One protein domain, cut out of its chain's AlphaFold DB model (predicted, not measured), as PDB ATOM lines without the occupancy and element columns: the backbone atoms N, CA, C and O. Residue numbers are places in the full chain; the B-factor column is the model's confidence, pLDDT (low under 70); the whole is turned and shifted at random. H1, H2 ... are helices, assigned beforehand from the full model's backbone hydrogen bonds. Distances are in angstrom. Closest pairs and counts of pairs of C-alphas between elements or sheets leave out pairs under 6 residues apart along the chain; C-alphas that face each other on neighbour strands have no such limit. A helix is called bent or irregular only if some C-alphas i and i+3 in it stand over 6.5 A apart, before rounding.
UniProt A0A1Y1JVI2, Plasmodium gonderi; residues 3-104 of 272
ATOM      1  N   ILE A   3     -40.512  19.661 -38.946       70.50
ATOM      2  CA  ILE A   3     -39.268  19.376 -38.215       70.50
ATOM      3  C   ILE A   3     -38.257  20.525 -38.314       70.50
ATOM      4  O   ILE A   3     -37.642  20.863 -37.317       70.50
ATOM      5  N   GLU A   4     -38.146  21.203 -39.460       70.25
ATOM      6  CA  GLU A   4     -37.300  22.404 -39.610       70.25
ATOM      7  C   GLU A   4     -37.672  23.538 -38.651       70.25
ATOM      8  O   GLU A   4     -36.795  24.256 -38.182       70.25
ATOM      9  N   TYR A   5     -38.957  23.687 -38.316       72.31
ATOM     10  CA  TYR A   5     -39.369  24.643 -37.293       72.31
ATOM     11  C   TYR A   5     -38.795  24.252 -35.925       72.31
ATOM     12  O   TYR A   5     -38.270  25.108 -35.219       72.31
ATOM     13  N   TYR A   6     -38.825  22.961 -35.583       73.44
ATOM     14  CA  TYR A   6     -38.234  22.457 -34.342       73.44
ATOM     15  C   TYR A   6     -36.700  22.472 -34.354       73.44
ATOM     16  O   TYR A   6     -36.102  22.697 -33.308       73.44
ATOM     17  N   LEU A   7     -36.060  22.308 -35.518       76.00
ATOM     18  CA  LEU A   7     -34.607  22.458 -35.675       76.00
ATOM     19  C   LEU A   7     -34.140  23.895 -35.397       76.00
ATOM     20  O   LEU A   7     -33.025  24.087 -34.924       76.00
ATOM     21  N   ASN A   8     -34.995  24.884 -35.666       74.06
ATOM     22  CA  ASN A   8     -34.697  26.307 -35.481       74.06
ATOM     23  C   ASN A   8     -35.247  26.881 -34.163       74.06
ATOM     24  O   ASN A   8     -35.091  28.076 -33.903       74.06
ATOM     25  N   LYS A   9     -35.921  26.070 -33.339       69.38
ATOM     26  CA  LYS A   9     -36.505  26.532 -32.078       69.38
ATOM     27  C   LYS A   9     -35.395  26.720 -31.028       69.38
ATOM     28  O   LYS A   9     -34.518  25.859 -30.927       69.38
ATOM     29  N   PRO A  10     -35.421  27.803 -30.223       58.09
ATOM     30  CA  PRO A  10     -34.538  27.928 -29.066       58.09
ATOM     31  C   PRO A  10     -34.657  26.693 -28.171       58.09
ATOM     32  O   PRO A  10     -35.753  26.149 -28.019       58.09
ATOM     33  N   LYS A  11     -33.534  26.243 -27.600       60.34
ATOM     34  CA  LYS A  11     -33.491  25.057 -26.739       60.34
ATOM     35  C   LYS A  11     -34.407  25.258 -25.528       60.34
ATOM     36  O   LYS A  11     -34.018  25.908 -24.563       60.34
ATOM     37  N   ASP A  12     -35.585  24.647 -25.551       54.94
ATOM     38  CA  ASP A  12     -36.302  24.359 -24.316       54.94
ATOM     39  C   ASP A  12     -35.561  23.194 -23.646       54.94
ATOM     40  O   ASP A  12     -35.351  22.143 -24.252       54.94
ATOM     41  N   SER A  13     -35.084  23.423 -22.423       49.94
ATOM     42  CA  SER A  13     -34.279  22.497 -21.620       49.94
ATOM     43  C   SER A  13     -34.998  21.158 -21.393       49.94
ATOM     44  O   SER A  13     -35.669  20.970 -20.379       49.94
ATOM     45  N   TYR A  14     -34.826  20.206 -22.306       52.75
ATOM     46  CA  TYR A  14     -35.240  18.819 -22.120       52.75
ATOM     47  C   TYR A  14     -34.021  17.894 -22.294       52.75
ATOM     48  O   TYR A  14     -33.466  17.816 -23.388       52.75
ATOM     49  N   PRO A  15     -33.586  17.162 -21.248       52.66
ATOM     50  CA  PRO A  15     -32.386  16.314 -21.274       52.66
ATOM     51  C   PRO A  15     -32.613  14.954 -21.964       52.66
ATOM     52  O   PRO A  15     -31.936  13.968 -21.669       52.66
ATOM     53  N   VAL A  16     -33.585  14.862 -22.875       63.56
ATOM     54  CA  VAL A  16     -34.042  13.575 -23.426       63.56
ATOM     55  C   VAL A  16     -32.985  12.962 -24.354       63.56
ATOM     56  O   VAL A  16     -32.893  11.749 -24.475       63.56
ATOM     57  N   CYS A  17     -32.114  13.778 -24.949       70.56
ATOM     58  CA  CYS A  17     -31.126  13.317 -25.928       70.56
ATOM     59  C   CYS A  17     -29.828  12.756 -25.340       70.56
ATOM     60  O   CYS A  17     -29.122  11.996 -26.005       70.56
ATOM     61  N   SER A  18     -29.494  13.110 -24.099       68.31
ATOM     62  CA  SER A  18     -28.357  12.531 -23.375       68.31
ATOM     63  C   SER A  18     -28.742  11.272 -22.591       68.31
ATOM     64  O   SER A  18     -27.854  10.549 -22.141       68.31
ATOM     65  N   THR A  19     -30.041  10.982 -22.482       67.19
ATOM     66  CA  THR A  19     -30.627   9.864 -21.731       67.19
ATOM     67  C   THR A  19     -31.490   8.977 -22.656       67.19
ATOM     68  O   THR A  19     -31.565   9.222 -23.859       67.19
ATOM     69  N   GLY A  20     -32.065   7.877 -22.154       70.19
ATOM     70  CA  GLY A  20     -32.952   6.998 -22.942       70.19
ATOM     71  C   GLY A  20     -32.285   6.276 -24.127       70.19
ATOM     72  O   GLY A  20     -31.076   6.004 -24.117       70.19
ATOM     73  N   TYR A  21     -33.067   5.939 -25.162       73.06
ATOM     74  CA  TYR A  21     -32.571   5.194 -26.327       73.06
ATOM     75  C   TYR A  21     -31.455   5.926 -27.104       73.06
ATOM     76  O   TYR A  21     -30.406   5.340 -27.372       73.06
ATOM     77  N   PHE A  22     -31.607   7.226 -27.389       73.50
ATOM     78  CA  PHE A  22     -30.546   8.026 -28.032       73.50
ATOM     79  C   PHE A  22     -29.311   8.183 -27.137       73.50
ATOM     80  O   PHE A  22     -28.179   8.105 -27.616       73.50
ATOM     81  N   GLY A  23     -29.515   8.360 -25.829       71.69
ATOM     82  CA  GLY A  23     -28.444   8.453 -24.842       71.69
ATOM     83  C   GLY A  23     -27.567   7.198 -24.772       71.69
ATOM     84  O   GLY A  23     -26.349   7.308 -24.617       71.69
ATOM     85  N   SER A  24     -28.181   6.024 -24.922       73.25
ATOM     86  CA  SER A  24     -27.524   4.714 -24.814       73.25
ATOM     87  C   SER A  24     -26.851   4.230 -26.104       73.25
ATOM     88  O   SER A  24     -26.013   3.334 -26.042       73.25
ATOM     89  N   HIS A  25     -27.148   4.833 -27.262       77.25
ATOM     90  CA  HIS A  25     -26.633   4.388 -28.562       77.25
ATOM     91  C   HIS A  25     -25.668   5.416 -29.161       77.25
ATOM     92  O   HIS A  25     -26.070   6.378 -29.818       77.25
ATOM     93  N   ILE A  26     -24.365   5.187 -28.963       78.00
ATOM     94  CA  ILE A  26     -23.281   6.080 -29.416       78.00
ATOM     95  C   ILE A  26     -23.368   6.369 -30.923       78.00
ATOM     96  O   ILE A  26     -23.166   7.508 -31.340       78.00
ATOM     97  N   GLU A  27     -23.724   5.378 -31.742       79.25
ATOM     98  CA  GLU A  27     -23.880   5.563 -33.190       79.25
ATOM     99  C   GLU A  27     -25.032   6.516 -33.551       79.25
ATOM    100  O   GLU A  27     -24.895   7.325 -34.468       79.25
ATOM    101  N   LEU A  28     -26.133   6.514 -32.788       78.56
ATOM    102  CA  LEU A  28     -27.228   7.464 -33.002       78.56
ATOM    103  C   LEU A  28     -26.843   8.880 -32.590       78.56
ATOM    104  O   LEU A  28     -27.233   9.817 -33.279       78.56
ATOM    105  N   LYS A  29     -26.018   9.054 -31.548       78.69
ATOM    106  CA  LYS A  29     -25.486  10.377 -31.170       78.69
ATOM    107  C   LYS A  29     -24.634  11.011 -32.269       78.69
ATOM    108  O   LYS A  29     -24.609  12.235 -32.385       78.69
ATOM    109  N   LYS A  30     -23.949  10.202 -33.088       79.38
ATOM    110  CA  LYS A  30     -23.171  10.703 -34.237       79.38
ATOM    111  C   LYS A  30     -24.065  11.265 -35.347       79.38
ATOM    112  O   LYS A  30     -23.641  12.156 -36.075       79.38
ATOM    113  N   ILE A  31     -25.286  10.748 -35.486       82.88
ATOM    114  CA  ILE A  31     -26.238  11.145 -36.538       82.88
ATOM    115  C   ILE A  31     -27.149  12.261 -36.038       82.88
ATOM    116  O   ILE A  31     -27.282  13.315 -36.663       82.88
ATOM    117  N   PHE A  32     -27.748  12.035 -34.876       83.06
ATOM    118  CA  PHE A  32     -28.652  12.945 -34.208       83.06
ATOM    119  C   PHE A  32     -27.887  13.668 -33.113       83.06
ATOM    120  O   PHE A  32     -27.902  13.276 -31.946       83.06
ATOM    121  N   ASN A  33     -27.224  14.758 -33.506       82.25
ATOM    122  CA  ASN A  33     -26.725  15.713 -32.528       82.25
ATOM    123  C   ASN A  33     -27.882  16.220 -31.644       82.25
ATOM    124  O   ASN A  33     -29.065  16.038 -31.951       82.25
ATOM    125  N   GLU A  34     -27.541  16.889 -30.547       81.56
ATOM    126  CA  GLU A  34     -28.518  17.354 -29.559       81.56
ATOM    127  C   GLU A  34     -29.675  18.155 -30.191       81.56
ATOM    128  O   GLU A  34     -30.828  17.976 -29.812       81.56
ATOM    129  N   ILE A  35     -29.392  18.972 -31.214       82.56
ATOM    130  CA  ILE A  35     -30.396  19.778 -31.928       82.56
ATOM    131  C   ILE A  35     -31.388  18.883 -32.676       82.56
ATOM    132  O   ILE A  35     -32.598  19.008 -32.488       82.56
ATOM    133  N   LYS A  36     -30.896  17.960 -33.513       85.06
ATOM    134  CA  LYS A  36     -31.761  17.063 -34.294       85.06
ATOM    135  C   LYS A  36     -32.573  16.144 -33.395       85.06
ATOM    136  O   LYS A  36     -33.759  15.938 -33.637       85.06
ATOM    137  N   CYS A  37     -31.949  15.616 -32.351       82.81
ATOM    138  CA  CYS A  37     -32.638  14.761 -31.400       82.81
ATOM    139  C   CYS A  37     -33.746  15.533 -30.651       82.81
ATOM    140  O   CYS A  37     -34.884  15.064 -30.593       82.81
ATOM    141  N   ASN A  38     -33.474  16.753 -30.174       80.38
ATOM    142  CA  ASN A  38     -34.495  17.579 -29.519       80.38
ATOM    143  C   ASN A  38     -35.640  17.932 -30.475       80.38
ATOM    144  O   ASN A  38     -36.806  17.948 -30.067       80.38
ATOM    145  N   ALA A  39     -35.332  18.175 -31.752       84.06
ATOM    146  CA  ALA A  39     -36.348  18.413 -32.769       84.06
ATOM    147  C   ALA A  39     -37.242  17.183 -32.989       84.06
ATOM    148  O   ALA A  39     -38.464  17.329 -33.067       84.06
ATOM    149  N   ALA A  40     -36.656  15.980 -33.019       83.88
ATOM    150  CA  ALA A  40     -37.397  14.725 -33.121       83.88
ATOM    151  C   ALA A  40     -38.377  14.556 -31.951       83.88
ATOM    152  O   ALA A  40     -39.571  14.358 -32.174       83.88
ATOM    153  N   PHE A  41     -37.907  14.716 -30.709       81.19
ATOM    154  CA  PHE A  41     -38.757  14.590 -29.519       81.19
ATOM    155  C   PHE A  41     -39.819  15.680 -29.415       81.19
ATOM    156  O   PHE A  41     -40.955  15.394 -29.044       81.19
ATOM    157  N   SER A  42     -39.489  16.917 -29.786       81.88
ATOM    158  CA  SER A  42     -40.475  18.003 -29.817       81.88
ATOM    159  C   SER A  42     -41.587  17.708 -30.821       81.88
ATOM    160  O   SER A  42     -42.763  17.937 -30.535       81.88
ATOM    161  N   PHE A  43     -41.228  17.152 -31.980       83.94
ATOM    162  CA  PHE A  43     -42.206  16.750 -32.978       83.94
ATOM    163  C   PHE A  43     -43.041  15.549 -32.514       83.94
ATOM    164  O   PHE A  43     -44.255  15.556 -32.691       83.94
ATOM    165  N   ILE A  44     -42.440  14.567 -31.840       82.19
ATOM    166  CA  ILE A  44     -43.171  13.451 -31.219       82.19
ATOM    167  C   ILE A  44     -44.161  13.956 -30.158       82.19
ATOM    168  O   ILE A  44     -45.316  13.532 -30.151       82.19
ATOM    169  N   SER A  45     -43.750  14.892 -29.295       80.12
ATOM    170  CA  SER A  45     -44.646  15.511 -28.304       80.12
ATOM    171  C   SER A  45     -45.831  16.186 -28.985       80.12
ATOM    172  O   SER A  45     -46.971  15.988 -28.577       80.12
ATOM    173  N   TYR A  46     -45.574  16.910 -30.077       79.75
ATOM    174  CA  TYR A  46     -46.627  17.526 -30.877       79.75
ATOM    175  C   TYR A  46     -47.593  16.489 -31.466       79.75
ATOM    176  O   TYR A  46     -48.805  16.671 -31.369       79.75
ATOM    177  N   ILE A  47     -47.090  15.383 -32.020       80.25
ATOM    178  CA  ILE A  47     -47.938  14.297 -32.537       80.25
ATOM    179  C   ILE A  47     -48.823  13.713 -31.423       80.25
ATOM    180  O   ILE A  47     -50.000  13.431 -31.646       80.25
ATOM    181  N   ASN A  48     -48.281  13.560 -30.214       77.69
ATOM    182  CA  ASN A  48     -49.012  13.006 -29.073       77.69
ATOM    183  C   ASN A  48     -50.066  13.955 -28.516       77.69
ATOM    184  O   ASN A  48     -51.152  13.514 -28.162       77.69
ATOM    185  N   GLU A  49     -49.774  15.249 -28.461       77.12
ATOM    186  CA  GLU A  49     -50.724  16.262 -27.994       77.12
ATOM    187  C   GLU A  49     -51.903  16.456 -28.955       77.12
ATOM    188  O   GLU A  49     -52.954  16.937 -28.543       77.12
ATOM    189  N   ASN A  50     -51.746  16.064 -30.222       71.44
ATOM    190  CA  ASN A  50     -52.762  16.238 -31.259       71.44
ATOM    191  C   ASN A  50     -53.408  14.909 -31.694       71.44
ATOM    192  O   ASN A  50     -54.036  14.879 -32.757       71.44
ATOM    193  N   SER A  51     -53.283  13.840 -30.885       64.44
ATOM    194  CA  SER A  51     -53.552  12.421 -31.210       64.44
ATOM    195  C   SER A  51     -54.938  12.087 -31.788       64.44
ATOM    196  O   SER A  51     -55.076  11.068 -32.461       64.44
ATOM    197  N   ASP A  52     -55.931  12.963 -31.658       58.59
ATOM    198  CA  ASP A  52     -57.320  12.665 -32.040       58.59
ATOM    199  C   ASP A  52     -57.706  13.149 -33.452       58.59
ATOM    200  O   ASP A  52     -58.877  13.147 -33.828       58.59
ATOM    201  N   THR A  53     -56.733  13.570 -34.269       57.59
ATOM    202  CA  THR A  53     -56.995  14.211 -35.567       57.59
ATOM    203  C   THR A  53     -56.357  13.457 -36.757       57.59
ATOM    204  O   THR A  53     -55.274  12.878 -36.658       57.59
ATOM    205  N   ILE A  54     -57.018  13.482 -37.931       51.31
ATOM    206  CA  ILE A  54     -56.518  12.949 -39.228       51.31
ATOM    207  C   ILE A  54     -55.045  13.330 -39.546       51.31
ATOM    208  O   ILE A  54     -54.334  12.487 -40.106       51.31
ATOM    209  N   PRO A  55     -54.531  14.518 -39.164       62.03
ATOM    210  CA  PRO A  55     -53.122  14.886 -39.283       62.03
ATOM    211  C   PRO A  55     -52.089  13.887 -38.737       62.03
ATOM    212  O   PRO A  55     -50.971  13.833 -39.253       62.03
ATOM    213  N   ASN A  56     -52.431  13.049 -37.754       67.06
ATOM    214  CA  ASN A  56     -51.422  12.249 -37.051       67.06
ATOM    215  C   ASN A  56     -50.790  11.156 -37.896       67.06
ATOM    216  O   ASN A  56     -49.578  10.975 -37.833       67.06
ATOM    217  N   ARG A  57     -51.563  10.466 -38.745       70.75
ATOM    218  CA  ARG A  57     -50.990   9.431 -39.624       70.75
ATOM    219  C   ARG A  57     -49.940  10.017 -40.558       70.75
ATOM    220  O   ARG A  57     -48.905   9.390 -40.766       70.75
ATOM    221  N   ALA A  58     -50.189  11.203 -41.100       72.38
ATOM    222  CA  ALA A  58     -49.234  11.863 -41.977       72.38
ATOM    223  C   ALA A  58     -48.035  12.423 -41.201       72.38
ATOM    224  O   ALA A  58     -46.921  12.356 -41.709       72.38
ATOM    225  N   PHE A  59     -48.221  12.917 -39.971       78.00
ATOM    226  CA  PHE A  59     -47.098  13.344 -39.134       78.00
ATOM    227  C   PHE A  59     -46.187  12.181 -38.728       78.00
ATOM    228  O   PHE A  59     -44.968  12.315 -38.822       78.00
ATOM    229  N   CYS A  60     -46.752  11.030 -38.356       81.06
ATOM    230  CA  CYS A  60     -45.986   9.809 -38.100       81.06
ATOM    231  C   CYS A  60     -45.198   9.380 -39.354       81.06
ATOM    232  O   CYS A  60     -43.999   9.120 -39.278       81.06
ATOM    233  N   LEU A  61     -45.845   9.387 -40.529       79.00
ATOM    234  CA  LEU A  61     -45.204   9.043 -41.803       79.00
ATOM    235  C   LEU A  61     -44.082  10.019 -42.173       79.00
ATOM    236  O   LEU A  61     -43.020   9.613 -42.643       79.00
ATOM    237  N   PHE A  62     -44.298  11.310 -41.927       80.06
ATOM    238  CA  PHE A  62     -43.288  12.337 -42.134       80.06
ATOM    239  C   PHE A  62     -42.091  12.152 -41.193       80.06
ATOM    240  O   PHE A  62     -40.949  12.244 -41.643       80.06
ATOM    241  N   LEU A  63     -42.328  11.861 -39.908       85.00
ATOM    242  CA  LEU A  63     -41.259  11.567 -38.953       85.00
ATOM    243  C   LEU A  63     -40.451  10.343 -39.397       85.00
ATOM    244  O   LEU A  63     -39.223  10.406 -39.405       85.00
ATOM    245  N   TYR A  64     -41.127   9.265 -39.808       84.94
ATOM    246  CA  TYR A  64     -40.474   8.069 -40.341       84.94
ATOM    247  C   TYR A  64     -39.572   8.415 -41.529       84.94
ATOM    248  O   TYR A  64     -38.389   8.082 -41.530       84.94
ATOM    249  N   TYR A  65     -40.113   9.137 -42.516       82.19
ATOM    250  CA  TYR A  65     -39.375   9.570 -43.702       82.19
ATOM    251  C   TYR A  65     -38.138  10.406 -43.349       82.19
ATOM    252  O   TYR A  65     -37.051  10.181 -43.890       82.19
ATOM    253  N   TRP A  66     -38.285  11.362 -42.428       85.81
ATOM    254  CA  TRP A  66     -37.178  12.206 -41.993       85.81
ATOM    255  C   TRP A  66     -36.072  11.386 -41.319       85.81
ATOM    256  O   TRP A  66     -34.909  11.505 -41.701       85.81
ATOM    257  N   LEU A  67     -36.428  10.500 -40.386       86.56
ATOM    258  CA  LEU A  67     -35.471   9.619 -39.712       86.56
ATOM    259  C   LEU A  67     -34.781   8.666 -40.694       86.56
ATOM    260  O   LEU A  67     -33.566   8.490 -40.620       86.56
ATOM    261  N   TYR A  68     -35.531   8.090 -41.636       85.31
ATOM    262  CA  TYR A  68     -34.977   7.223 -42.673       85.31
ATOM    263  C   TYR A  68     -33.899   7.957 -43.476       85.31
ATOM    264  O   TYR A  68     -32.806   7.432 -43.654       85.31
ATOM    265  N   ASN A  69     -34.160   9.195 -43.906       83.62
ATOM    266  CA  ASN A  69     -33.176   9.988 -44.646       83.62
ATOM    267  C   ASN A  69     -31.930  10.344 -43.829       83.62
ATOM    268  O   ASN A  69     -30.842  10.421 -44.394       83.62
ATOM    269  N   GLU A  70     -32.072  10.559 -42.524       85.31
ATOM    270  CA  GLU A  70     -30.933  10.820 -41.641       85.31
ATOM    271  C   GLU A  70     -30.046   9.580 -41.449       85.31
ATOM    272  O   GLU A  70     -28.838   9.721 -41.251       85.31
ATOM    273  N   ILE A  71     -30.629   8.379 -41.534       85.00
ATOM    274  CA  ILE A  71     -29.969   7.094 -41.254       85.00
ATOM    275  C   ILE A  71     -29.422   6.416 -42.520       85.00
ATOM    276  O   ILE A  71     -28.297   5.926 -42.497       85.00
ATOM    277  N   LYS A  72     -30.183   6.385 -43.621       80.38
ATOM    278  CA  LYS A  72     -29.941   5.505 -44.786       80.38
ATOM    279  C   LYS A  72     -28.559   5.655 -45.437       80.38
ATOM    280  O   LYS A  72     -27.993   4.681 -45.909       80.38
ATOM    281  N   ASP A  73     -28.014   6.871 -45.440       74.94
ATOM    282  CA  ASP A  73     -26.741   7.194 -46.097       74.94
ATOM    283  C   ASP A  73     -25.569   7.194 -45.098       74.94
ATOM    284  O   ASP A  73     -24.464   7.664 -45.390       74.94
ATOM    285  N   LYS A  74     -25.801   6.706 -43.874       81.31
ATOM    286  CA  LYS A  74     -24.799   6.638 -42.812       81.31
ATOM    287  C   LYS A  74     -24.255   5.219 -42.726       81.31
ATOM    288  O   LYS A  74     -24.998   4.247 -42.745       81.31
ATOM    289  N   ARG A  75     -22.931   5.099 -42.580       74.00
ATOM    290  CA  ARG A  75     -22.232   3.820 -42.359       74.00
ATOM    291  C   ARG A  75     -22.431   3.322 -40.923       74.00
ATOM    292  O   ARG A  75     -21.462   3.124 -40.196       74.00
ATOM    293  N   ILE A  76     -23.683   3.185 -40.502       77.31
ATOM    294  CA  ILE A  76     -24.060   2.629 -39.205       77.31
ATOM    295  C   ILE A  76     -24.756   1.288 -39.408       77.31
ATOM    296  O   ILE A  76     -25.469   1.085 -40.384       77.31
ATOM    297  N   ASN A  77     -24.568   0.377 -38.458       79.06
ATOM    298  CA  ASN A  77     -25.248  -0.915 -38.448       79.06
ATOM    299  C   ASN A  77     -26.627  -0.808 -37.772       79.06
ATOM    300  O   ASN A  77     -26.924  -1.544 -36.835       79.06
ATOM    301  N   MET A  78     -27.420   0.191 -38.165       80.06
ATOM    302  CA  MET A  78     -28.810   0.339 -37.733       80.06
ATOM    303  C   MET A  78     -29.656   0.797 -38.909       80.06
ATOM    304  O   MET A  78     -29.249   1.638 -39.711       80.06
ATOM    305  N   THR A  79     -30.859   0.259 -38.966       81.62
ATOM    306  CA  THR A  79     -31.894   0.606 -39.926       81.62
ATOM    307  C   THR A  79     -32.934   1.508 -39.270       81.62
ATOM    308  O   THR A  79     -33.003   1.644 -38.046       81.62
ATOM    309  N   ILE A  80     -33.805   2.109 -40.078       82.25
ATOM    310  CA  ILE A  80     -34.949   2.859 -39.550       82.25
ATOM    311  C   ILE A  80     -35.839   1.997 -38.639       82.25
ATOM    312  O   ILE A  80     -36.382   2.507 -37.660       82.25
ATOM    313  N   ASN A  81     -35.926   0.691 -38.903       79.75
ATOM    314  CA  ASN A  81     -36.725  -0.249 -38.118       79.75
ATOM    315  C   ASN A  81     -36.119  -0.503 -36.729       79.75
ATOM    316  O   ASN A  81     -36.845  -0.844 -35.801       79.75
ATOM    317  N   ASP A  82     -34.818  -0.261 -36.549       81.31
ATOM    318  CA  ASP A  82     -34.174  -0.323 -35.233       81.31
ATOM    319  C   ASP A  82     -34.436   0.933 -34.399       81.31
ATOM    320  O   ASP A  82     -34.373   0.889 -33.169       81.31
ATOM    321  N   VAL A  83     -34.690   2.066 -35.060       83.50
ATOM    322  CA  VAL A  83     -34.754   3.389 -34.427       83.50
ATOM    323  C   VAL A  83     -36.191   3.826 -34.189       83.50
ATOM    324  O   VAL A  83     -36.555   4.117 -33.051       83.50
ATOM    325  N   TYR A  84     -37.011   3.856 -35.238       83.69
ATOM    326  CA  TYR A  84     -38.360   4.421 -35.202       83.69
ATOM    327  C   TYR A  84     -39.256   3.806 -34.111       83.69
ATOM    328  O   TYR A  84     -39.829   4.575 -33.341       83.69
ATOM    329  N   PRO A  85     -39.336   2.469 -33.939       79.56
ATOM    330  CA  PRO A  85     -40.200   1.875 -32.916       79.56
ATOM    331  C   PRO A  85     -39.802   2.261 -31.492       79.56
ATOM    332  O   PRO A  85     -40.648   2.469 -30.622       79.56
ATOM    333  N   LYS A  86     -38.497   2.392 -31.243       78.81
ATOM    334  CA  LYS A  86     -37.968   2.669 -29.906       78.81
ATOM    335  C   LYS A  86     -38.233   4.108 -29.463       78.81
ATOM    336  O   LYS A  86     -38.378   4.348 -28.272       78.81
ATOM    337  N   LEU A  87     -38.451   5.030 -30.405       76.75
ATOM    338  CA  LEU A  87     -38.917   6.390 -30.101       76.75
ATOM    339  C   LEU A  87     -40.290   6.422 -29.420       76.75
ATOM    340  O   LEU A  87     -40.567   7.335 -28.644       76.75
ATOM    341  N   PHE A  88     -41.140   5.432 -29.701       72.25
ATOM    342  CA  PHE A  88     -42.509   5.354 -29.187       72.25
ATOM    343  C   PHE A  88     -42.675   4.316 -28.062       72.25
ATOM    344  O   PHE A  88     -43.680   4.344 -27.347       72.25
ATOM    345  N   ASN A  89     -41.685   3.438 -27.852       66.12
ATOM    346  CA  ASN A  89     -41.733   2.371 -26.846       66.12
ATOM    347  C   ASN A  89     -41.207   2.765 -25.455       66.12
ATOM    348  O   ASN A  89     -41.570   2.098 -24.486       66.12
ATOM    349  N   ASP A  90     -40.470   3.872 -25.307       58.66
ATOM    350  CA  ASP A  90     -39.887   4.328 -24.025       58.66
ATOM    351  C   ASP A  90     -40.927   4.863 -22.997       58.66
ATOM    352  O   ASP A  90     -40.592   5.541 -22.029       58.66
ATOM    353  N   GLY A  91     -42.221   4.573 -23.175       51.56
ATOM    354  CA  GLY A  91     -43.284   4.822 -22.188       51.56
ATOM    355  C   GLY A  91     -43.767   6.272 -22.064       51.56
ATOM    356  O   GLY A  91     -44.942   6.484 -21.779       51.56
ATOM    357  N   ILE A  92     -42.912   7.260 -22.341       58.94
ATOM    358  CA  ILE A  92     -43.240   8.698 -22.254       58.94
ATOM    359  C   ILE A  92     -44.094   9.160 -23.446       58.94
ATOM    360  O   ILE A  92     -44.935  10.049 -23.311       58.94
ATOM    361  N   TYR A  93     -43.906   8.539 -24.612       63.78
ATOM    362  CA  TYR A  93     -44.453   9.017 -25.881       63.78
ATOM    363  C   TYR A  93     -45.223   7.940 -26.655       63.78
ATOM    364  O   TYR A  93     -45.097   7.851 -27.872       63.78
ATOM    365  N   LYS A  94     -46.029   7.115 -25.975       65.12
ATOM    366  CA  LYS A  94     -46.831   6.086 -26.654       65.12
ATOM    367  C   LYS A  94     -47.897   6.726 -27.547       65.12
ATOM    368  O   LYS A  94     -48.841   7.328 -27.041       65.12
ATOM    369  N   ASN A  95     -47.777   6.531 -28.862       67.56
ATOM    370  CA  ASN A  95     -48.812   6.893 -29.824       67.56
ATOM    371  C   ASN A  95     -49.287   5.663 -30.606       67.56
ATOM    372  O   ASN A  95     -48.570   5.196 -31.494       67.56
ATOM    373  N   PRO A  96     -50.502   5.154 -30.348       67.06
ATOM    374  CA  PRO A  96     -50.998   3.975 -31.051       67.06
ATOM    375  C   PRO A  96     -51.164   4.211 -32.563       67.06
ATOM    376  O   PRO A  96     -51.131   3.254 -33.329       67.06
ATOM    377  N   ILE A  97     -51.290   5.464 -33.023       68.56
ATOM    378  CA  ILE A  97     -51.419   5.789 -34.453       68.56
ATOM    379  C   ILE A  97     -50.077   5.638 -35.175       68.56
ATOM    380  O   ILE A  97     -50.045   5.129 -36.296       68.56
ATOM    381  N   CYS A  98     -48.969   6.044 -34.549       76.81
ATOM    382  CA  CYS A  98     -47.641   5.902 -35.151       76.81
ATOM    383  C   CYS A  98     -47.156   4.449 -35.177       76.81
ATOM    384  O   CYS A  98     -46.344   4.112 -36.043       76.81
ATOM    385  N   ASN A  99     -47.693   3.594 -34.298       72.69
ATOM    386  CA  ASN A  99     -47.376   2.166 -34.262       72.69
ATOM    387  C   ASN A  99     -47.770   1.433 -35.551       72.69
ATOM    388  O   ASN A  99     -47.113   0.470 -35.921       72.69
ATOM    389  N   PHE A 100     -48.751   1.936 -36.308       67.50
ATOM    390  CA  PHE A 100     -49.114   1.356 -37.605       67.50
ATOM    391  C   PHE A 100     -47.915   1.232 -38.564       67.50
ATOM    392  O   PHE A 100     -47.833   0.274 -39.328       67.50
ATOM    393  N   TYR A 101     -46.974   2.178 -38.516       65.75
ATOM    394  CA  TYR A 101     -45.775   2.179 -39.365       65.75
ATOM    395  C   TYR A 101     -44.615   1.355 -38.790       65.75
ATOM    396  O   TYR A 101     -43.608   1.171 -39.465       65.75
ATOM    397  N   ILE A 102     -44.743   0.879 -37.547       66.62
ATOM    398  CA  ILE A 102     -43.837  -0.113 -36.955       66.62
ATOM    399  C   ILE A 102     -44.169  -1.494 -37.532       66.62
ATOM    400  O   ILE A 102     -43.264  -2.236 -37.902       66.62
ATOM    401  N   ASP A 103     -45.464  -1.797 -37.661       60.50
ATOM    402  CA  ASP A 103     -45.950  -3.120 -38.070       60.50
ATOM    403  C   ASP A 103     -46.044  -3.285 -39.597       60.50
ATOM    404  O   ASP A 103     -45.916  -4.393 -40.117       60.50
ATOM    405  N   ASN A 104     -46.239  -2.188 -40.336       61.38
ATOM    406  CA  ASN A 104     -46.258  -2.192 -41.798       61.38
ATOM    407  C   ASN A 104     -44.923  -1.661 -42.321       61.38
ATOM    408  O   ASN A 104     -44.704  -0.450 -42.355       61.38
TER     409      ASN A 104
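What this domain is: This is residues 3 to 104 of the 272 residues of a protein of Plasmodium gonderi (UniProt A0A1Y1JVI2). Two long helices, H4 and H5, run side by side in opposite directions as a hairpin; H6 packs slantwise on the second half of H5, on one side of this pair, and the short H1 packs on H4 on the other side. The short H2 and H3 make a corner near the end where H4 begins and H5 ends, a long loop of residues 8 to 19 leads from H1 to H2, and the small H7 sits beside H5 and H6. The printed part has 102 residues with seven named helices, H1 to H7 in chain order, and no named strand; the class is all helix. It is compact and rounded, with a radius of gyration of the C-alphas of 12.9 A and spans of 35 by 33 by 24 A.

How they stand to each other: Start at the hub, H5, residues 55 to 72. H4, residues 34 to 49, forms a helical hairpin with it, opposite ways at a shallow tilt of 20 degrees; residues 40 to 47 touch residues 56 to 63, closest at the C-alphas of Ile 47 and Asn 56, 6.1 A apart. Residues 64 to 72 of H5 touch H6, residues 80 to 89, at a steep tilt of 45 degrees, opposite ways, with the C-alphas of Tyr 68 and Ile 80 closest at 5.4 A. H4 and H6 are near each other. H7, residues 100 to 103, only just touches H5 and H6, with 3 pairs of C-alphas within 8 A each; the closest are Leu 61 and Tyr 101 at 7.3 A, and Pro 85 and Ile 102 at 5.8 A. H1, residues 3 to 7, touches H4, with the C-alphas of Tyr 6 and Ala 39 closest at 4.7 A. H2, residues 20 to 24, and H3, residues 26 to 31, only just touch, with 3 pairs within 8 A, and only at the corner, closest at the C-alphas of Phe 22 and Leu 28, 6.0 A. H3 and H4 meet only through their link. Each O i to N i+4 pair is within hydrogen-bond range in H1, H2, H4 and H5, against 1 of 2 in H3 and 3 of 6 in H6; H7 is too short for one.

Where its parts are: Find C-alpha 55 at (-53.122, 14.886, -39.283); from there H5 runs 25.6 A to C-alpha 72 at (-29.941, 5.505, -44.786). H4 covers 22.3 A from C-alpha 34 at (-28.518, 17.354, -29.559). H6 covers 14.4 A and is irregular, but only just: C-alphas 82 and 85 are 6.8 A apart.

The domain as a whole: The two C-alphas farthest apart are those of Asp 52 and Arg 75, 37.6 A. The printed part has no cut, and its one long link joins H1 to H2. The mean pLDDT of the printed part is 73.8; look for values under 70 at residues 9 to 16, 18 to 19, 51 to 56, 89 to 97 and 100 to 104.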